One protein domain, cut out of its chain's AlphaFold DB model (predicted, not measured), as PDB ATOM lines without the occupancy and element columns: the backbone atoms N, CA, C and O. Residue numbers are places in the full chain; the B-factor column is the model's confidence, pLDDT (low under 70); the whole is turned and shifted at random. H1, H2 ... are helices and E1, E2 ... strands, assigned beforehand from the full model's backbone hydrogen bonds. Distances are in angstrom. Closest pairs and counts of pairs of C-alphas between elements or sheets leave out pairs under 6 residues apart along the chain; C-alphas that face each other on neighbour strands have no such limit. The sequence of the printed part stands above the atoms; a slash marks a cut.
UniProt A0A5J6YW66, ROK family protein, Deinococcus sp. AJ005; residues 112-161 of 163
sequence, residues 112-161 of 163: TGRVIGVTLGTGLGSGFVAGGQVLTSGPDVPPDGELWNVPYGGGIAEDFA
ATOM      1  N   THR A 112     -39.015   4.171  13.527       93.38
ATOM      2  CA  THR A 112     -37.913   4.892  14.184       93.38
ATOM      3  C   THR A 112     -37.342   5.966  13.247       93.38
ATOM      4  O   THR A 112     -37.490   5.896  12.027       93.38
ATOM      5  N   GLY A 113     -36.707   7.007  13.792       93.88
ATOM      6  CA  GLY A 113     -36.114   8.060  12.955       93.88
ATOM      7  C   GLY A 113     -34.921   7.556  12.134       93.88
ATOM      8  O   GLY A 113     -34.805   7.865  10.946       93.88
ATOM      9  N   ARG A 114     -34.060   6.762  12.777       95.50
ATOM     10  CA  ARG A 114     -32.884   6.102  12.202       95.50
ATOM     11  C   ARG A 114     -32.748   4.698  12.796       95.50
ATOM     12  O   ARG A 114     -33.048   4.516  13.976       95.50
ATOM     13  N   VAL A 115     -32.287   3.739  12.003       96.56
ATOM     14  CA  VAL A 115     -31.975   2.369  12.429       96.56
ATOM     15  C   VAL A 115     -30.754   1.854  11.672       96.56
ATOM     16  O   VAL A 115     -30.574   2.157  10.494       96.56
ATOM     17  N   ILE A 116     -29.933   1.077  12.372       96.44
ATOM     18  CA  ILE A 116     -28.884   0.251  11.782       96.44
ATOM     19  C   ILE A 116     -29.306  -1.196  12.014       96.44
ATOM     20  O   ILE A 116     -29.567  -1.581  13.156       96.44
ATOM     21  N   GLY A 117     -29.419  -1.972  10.945       96.00
ATOM     22  CA  GLY A 117     -29.535  -3.420  11.022       96.00
ATOM     23  C   GLY A 117     -28.158  -4.039  10.861       96.00
ATOM     24  O   GLY A 117     -27.352  -3.569  10.061       96.00
ATOM     25  N   VAL A 118     -27.887  -5.081  11.640       94.50
ATOM     26  CA  VAL A 118     -26.658  -5.869  11.549       94.50
ATOM     27  C   VAL A 118     -27.060  -7.329  11.451       94.50
ATOM     28  O   VAL A 118     -27.845  -7.809  12.272       94.50
ATOM     29  N   THR A 119     -26.545  -8.026  10.445       91.06
ATOM     30  CA  THR A 119     -26.751  -9.460  10.251       91.06
ATOM     31  C   THR A 119     -25.432 -10.185  10.483       91.06
ATOM     32  O   THR A 119     -24.391  -9.803   9.952       91.06
ATOM     33  N   LEU A 120     -25.469 -11.221  11.323       89.75
ATOM     34  CA  LEU A 120     -24.303 -12.021  11.691       89.75
ATOM     35  C   LEU A 120     -24.527 -13.465  11.248       89.75
ATOM     36  O   LEU A 120     -25.553 -14.068  11.566       89.75
ATOM     37  N   GLY A 121     -23.564 -14.016  10.520       83.75
ATOM     38  CA  GLY A 121     -23.554 -15.403  10.067       83.75
ATOM     39  C   GLY A 121     -22.150 -15.789   9.618       83.75
ATOM     40  O   GLY A 121     -21.180 -15.463  10.293       83.75
ATOM     41  N   THR A 122     -22.032 -16.396   8.435       82.88
ATOM     42  CA  THR A 122     -20.715 -16.619   7.801       82.88
ATOM     43  C   THR A 122     -19.992 -15.315   7.440       82.88
ATOM     44  O   THR A 122     -18.844 -15.352   7.024       82.88
ATOM     45  N   GLY A 123     -20.685 -14.175   7.512       86.25
ATOM     46  CA  GLY A 123     -20.154 -12.840   7.255       86.25
ATOM     47  C   GLY A 123     -20.882 -11.786   8.090       86.25
ATOM     48  O   GLY A 123     -21.820 -12.114   8.830       86.25
ATOM     49  N   LEU A 124     -20.452 -10.533   7.954       91.38
ATOM     50  CA  LEU A 124     -21.014  -9.359   8.626       91.38
ATOM     51  C   LEU A 124     -21.802  -8.495   7.628       91.38
ATOM     52  O   LEU A 124     -21.226  -7.740   6.858       91.38
ATOM     53  N   GLY A 125     -23.130  -8.556   7.651       92.44
ATOM     54  CA  GLY A 125     -23.969  -7.652   6.860       92.44
ATOM     55  C   GLY A 125     -24.439  -6.450   7.673       92.44
ATOM     56  O   GLY A 125     -24.609  -6.530   8.895       92.44
ATOM     57  N   SER A 126     -24.699  -5.330   7.002       95.62
ATOM     58  CA  SER A 126     -25.322  -4.165   7.627       95.62
ATOM     59  C   SER A 126     -26.227  -3.412   6.673       95.62
ATOM     60  O   SER A 126     -26.014  -3.435   5.468       95.62
ATOM     61  N   GLY A 127     -27.215  -2.723   7.234       96.25
ATOM     62  CA  GLY A 127     -28.025  -1.755   6.511       96.25
ATOM     63  C   GLY A 127     -28.288  -0.529   7.371       96.25
ATOM     64  O   GLY A 127     -28.489  -0.632   8.583       96.25
ATOM     65  N   PHE A 128     -28.296   0.646   6.750       97.38
ATOM     66  CA  PHE A 128     -28.535   1.921   7.426       97.38
ATOM     67  C   PHE A 128     -29.808   2.539   6.867       97.38
ATOM     68  O   PHE A 128     -29.908   2.777   5.670       97.38
ATOM     69  N   VAL A 129     -30.796   2.824   7.714       97.00
ATOM     70  CA  VAL A 129     -32.069   3.412   7.277       97.00
ATOM     71  C   VAL A 129     -32.385   4.665   8.079       97.00
ATOM     72  O   VAL A 129     -32.346   4.665   9.309       97.00
ATOM     73  N   ALA A 130     -32.767   5.736   7.386       95.81
ATOM     74  CA  ALA A 130     -33.284   6.960   7.988       95.81
ATOM     75  C   ALA A 130     -34.552   7.414   7.265       95.81
ATOM     76  O   ALA A 130     -34.583   7.496   6.038       95.81
ATOM     77  N   GLY A 131     -35.620   7.691   8.017       92.88
ATOM     78  CA  GLY A 131     -36.889   8.149   7.437       92.88
ATOM     79  C   GLY A 131     -37.487   7.201   6.384       92.88
ATOM     80  O   GLY A 131     -38.218   7.653   5.506       92.88
ATOM     81  N   GLY A 132     -37.172   5.904   6.451       92.69
ATOM     82  CA  GLY A 132     -37.640   4.903   5.489       92.69
ATOM     83  C   GLY A 132     -36.864   4.861   4.176       92.69
ATOM     84  O   GLY A 132     -37.374   4.331   3.189       92.69
ATOM     85  N   GLN A 133     -35.656   5.421   4.153       94.12
ATOM     86  CA  GLN A 133     -34.724   5.329   3.035       94.12
ATOM     87  C   GLN A 133     -33.440   4.647   3.488       94.12
ATOM     88  O   GLN A 133     -32.915   4.978   4.550       94.12
ATOM     89  N   VAL A 134     -32.952   3.719   2.668       95.25
ATOM     90  CA  VAL A 134     -31.614   3.144   2.818       95.25
ATOM     91  C   VAL A 134     -30.577   4.237   2.560       95.25
ATOM     92  O   VAL A 134     -30.731   5.040   1.635       95.25
ATOM     93  N   LEU A 135     -29.547   4.280   3.396       95.56
ATOM     94  CA  LEU A 135     -28.415   5.183   3.303       95.56
ATOM     95  C   LEU A 135     -27.163   4.377   2.964       95.56
ATOM     96  O   LEU A 135     -26.747   3.531   3.743       95.56
ATOM     97  N   THR A 136     -26.531   4.709   1.844       92.62
ATOM     98  CA  THR A 136     -25.250   4.120   1.416       92.62
ATOM     99  C   THR A 136     -24.081   5.102   1.548       92.62
ATOM    100  O   THR A 136     -22.952   4.810   1.175       92.62
ATOM    101  N   SER A 137     -24.347   6.318   2.032       93.31
ATOM    102  CA  SER A 137     -23.335   7.349   2.262       93.31
ATOM    103  C   SER A 137     -23.822   8.383   3.276       93.31
ATOM    104  O   SER A 137     -25.025   8.555   3.496       93.31
ATOM    105  N   GLY A 138     -22.880   9.085   3.904       92.44
ATOM    106  CA  GLY A 138     -23.156  10.141   4.874       92.44
ATOM    107  C   GLY A 138     -22.026  10.290   5.892       92.44
ATOM    108  O   GLY A 138     -21.119   9.466   5.923       92.44
ATOM    109  N   PRO A 139     -22.064  11.328   6.745       90.56
ATOM    110  CA  PRO A 139     -21.032  11.540   7.763       90.56
ATOM    111  C   PRO A 139     -20.990  10.421   8.815       90.56
ATOM    112  O   PRO A 139     -19.922  10.113   9.330       90.56
ATOM    113  N   ASP A 140     -22.143   9.803   9.096       90.31
ATOM    114  CA  ASP A 140     -22.301   8.744  10.101       90.31
ATOM    115  C   ASP A 140     -22.529   7.358   9.464       90.31
ATOM    116  O   ASP A 140     -22.969   6.430  10.142       90.31
ATOM    117  N   VAL A 141     -22.321   7.232   8.149       94.38
ATOM    118  CA  VAL A 141     -22.603   6.013   7.378       94.38
ATOM    119  C   VAL A 141     -21.310   5.584   6.685       94.38
ATOM    120  O   VAL A 141     -20.746   6.389   5.937       94.38
ATOM    121  N   PRO A 142     -20.817   4.355   6.924       92.69
ATOM    122  CA  PRO A 142     -19.676   3.816   6.194       92.69
ATOM    123  C   PRO A 142     -19.896   3.868   4.676       92.69
ATOM    124  O   PRO A 142     -21.047   3.908   4.230       92.69
ATOM    125  N   PRO A 143     -18.824   3.844   3.865       90.94
ATOM    126  CA  PRO A 143     -18.953   3.667   2.424       90.94
ATOM    127  C   PRO A 143     -19.877   2.490   2.095       90.94
ATOM    128  O   PRO A 143     -19.792   1.434   2.717       90.94
ATOM    129  N   ASP A 144     -20.804   2.728   1.171       89.75
ATOM    130  CA  ASP A 144     -21.822   1.779   0.716       89.75
ATOM    131  C   ASP A 144     -22.794   1.273   1.803       89.75
ATOM    132  O   ASP A 144     -23.649   0.442   1.522       89.75
ATOM    133  N   GLY A 145     -22.751   1.827   3.023       91.62
ATOM    134  CA  GLY A 145     -23.574   1.367   4.148       91.62
ATOM    135  C   GLY A 145     -23.093   0.043   4.755       91.62
ATOM    136  O   GLY A 145     -23.840  -0.613   5.484       91.62
ATOM    137  N   GLU A 146     -21.846  -0.346   4.484       91.94
ATOM    138  CA  GLU A 146     -21.303  -1.660   4.825       91.94
ATOM    139  C   GLU A 146     -20.358  -1.608   6.037       91.94
ATOM    140  O   GLU A 146     -19.457  -0.775   6.122       91.94
ATOM    141  N   LEU A 147     -20.555  -2.512   7.001       93.44
ATOM    142  CA  LEU A 147     -19.716  -2.617   8.198       93.44
ATOM    143  C   LEU A 147     -18.586  -3.645   8.068       93.44
ATOM    144  O   LEU A 147     -17.598  -3.509   8.787       93.44
ATOM    145  N   TRP A 148     -18.689  -4.644   7.182       91.06
ATOM    146  CA  TRP A 148     -17.732  -5.762   7.102       91.06
ATOM    147  C   TRP A 148     -16.277  -5.314   6.921       91.06
ATOM    148  O   TRP A 148     -15.385  -5.854   7.576       91.06
ATOM    149  N   ASN A 149     -16.045  -4.286   6.099       91.69
ATOM    150  CA  ASN A 149     -14.718  -3.777   5.740       91.69
ATOM    151  C   ASN A 149     -14.231  -2.609   6.612       91.69
ATOM    152  O   ASN A 149     -13.162  -2.050   6.351       91.69
ATOM    153  N   VAL A 150     -14.990  -2.212   7.636       93.06
ATOM    154  CA  VAL A 150     -14.607  -1.096   8.506       93.06
ATOM    155  C   VAL A 150     -13.387  -1.495   9.345       93.06
ATOM    156  O   VAL A 150     -13.400  -2.573   9.942       93.06
ATOM    157  N   PRO A 151     -12.342  -0.648   9.452       93.00
ATOM    158  CA  PRO A 151     -11.168  -0.953  10.264       93.00
ATOM    159  C   PRO A 151     -11.518  -1.204  11.736       93.00
ATOM    160  O   PRO A 151     -12.113  -0.351  12.399       93.00
ATOM    161  N   TYR A 152     -11.101  -2.350  12.268       93.12
ATOM    162  CA  TYR A 152     -11.345  -2.736  13.656       93.12
ATOM    163  C   TYR A 152     -10.264  -3.697  14.157       93.12
ATOM    164  O   TYR A 152      -9.831  -4.584  13.434       93.12
ATOM    165  N   GLY A 153      -9.790  -3.517  15.395       88.56
ATOM    166  CA  GLY A 153      -8.901  -4.489  16.053       88.56
ATOM    167  C   GLY A 153      -7.562  -4.793  15.357       88.56
ATOM    168  O   GLY A 153      -6.917  -5.775  15.708       88.56
ATOM    169  N   GLY A 154      -7.124  -3.974  14.394       92.31
ATOM    170  CA  GLY A 154      -5.932  -4.233  13.571       92.31
ATOM    171  C   GLY A 154      -6.206  -4.959  12.244       92.31
ATOM    172  O   GLY A 154      -5.265  -5.176  11.486       92.31
ATOM    173  N   GLY A 155      -7.468  -5.282  11.954       92.75
ATOM    174  CA  GLY A 155      -7.967  -5.806  10.680       92.75
ATOM    175  C   GLY A 155      -9.253  -5.083  10.273       92.75
ATOM    176  O   GLY A 155      -9.365  -3.864  10.455       92.75
ATOM    177  N   ILE A 156     -10.223  -5.828   9.750       94.38
ATOM    178  CA  ILE A 156     -11.575  -5.333   9.456       94.38
ATOM    179  C   ILE A 156     -12.601  -5.928  10.424       94.38
ATOM    180  O   ILE A 156     -12.341  -6.939  11.066       94.38
ATOM    181  N   ALA A 157     -13.771  -5.306  10.557       92.25
ATOM    182  CA  ALA A 157     -14.793  -5.733  11.513       92.25
ATOM    183  C   ALA A 157     -15.269  -7.176  11.288       92.25
ATOM    184  O   ALA A 157     -15.535  -7.879  12.265       92.25
ATOM    185  N   GLU A 158     -15.343  -7.629  10.034       90.62
ATOM    186  CA  GLU A 158     -15.729  -9.006   9.720       90.62
ATOM    187  C   GLU A 158     -14.796 -10.037  10.370       90.62
ATOM    188  O   GLU A 158     -15.305 -10.996  10.941       90.62
ATOM    189  N   ASP A 159     -13.480  -9.787  10.429       89.81
ATOM    190  CA  ASP A 159     -12.482 -10.699  11.030       89.81
ATOM    191  C   ASP A 159     -12.781 -11.053  12.501       89.81
ATOM    192  O   ASP A 159     -12.267 -12.036  13.036       89.81
ATOM    193  N   PHE A 160     -13.586 -10.229  13.178       87.06
ATOM    194  CA  PHE A 160     -13.919 -10.361  14.596       87.06
ATOM    195  C   PHE A 160     -15.385 -10.723  14.845       87.06
ATOM    196  O   PHE A 160     -15.755 -10.984  15.992       87.06
ATOM    197  N   ALA A 161     -16.227 -10.685  13.811       81.56
ATOM    198  CA  ALA A 161     -17.680 -10.780  13.933       81.56
ATOM    199  C   ALA A 161     -18.317 -11.849  13.031       81.56
ATOM    200  O   ALA A 161     -19.502 -12.134  13.208       81.56
TER     201      ALA A 161
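AT A GLANCE: This is residues 112 to 161 of the 163 residues of the protein "ROK family protein" of Deinococcus sp. AJ005 (UniProt A0A5J6YW66). With little regular structure, this is one long two-stranded hairpin, E1 and E2, and a looping stretch, residues 131 to 157, that runs back along it to the short helix H1 near the hairpin's turn. The 50 printed residues hold E1, E2 and H1 in that order, an antiparallel sheet and a mixed class, with 18 residues in named elements. It is only just compact, close to loose: radius of gyration of the C-alphas 11.3 A, spans 33 by 23 by 14 A.

HOW THE PARTS SIT: E1, residues 114 to 120, and E2, residues 124 to 130, are antiparallel at 168 degrees, a hairpin with a tight link; N 117 and O 127 are 2.9 A apart, within hydrogen-bond range. H1, residues 158 to 161, is too short for an O i to N i+4 pair; its one O i to N i+3 pair is within range. The closest C-alphas of E2 and H1, Leu 124 and Glu 158, are 5.4 A apart.

IN THESE COORDINATES: E1 measures 20.1 A from C-alpha 114 at (-32.884, 6.102, 12.202), E2 20.4 A; H1, 5.0 A, ends at C-alpha 161, (-17.680, -10.780, 13.933).

THE WHOLE: The C-alphas farthest apart, Gly 132 and Gly 154, are 34.0 A apart. The link from E2 to H1 is long, 27 residues. The printed part has no cut, and no printed residue is under 70 in pLDDT.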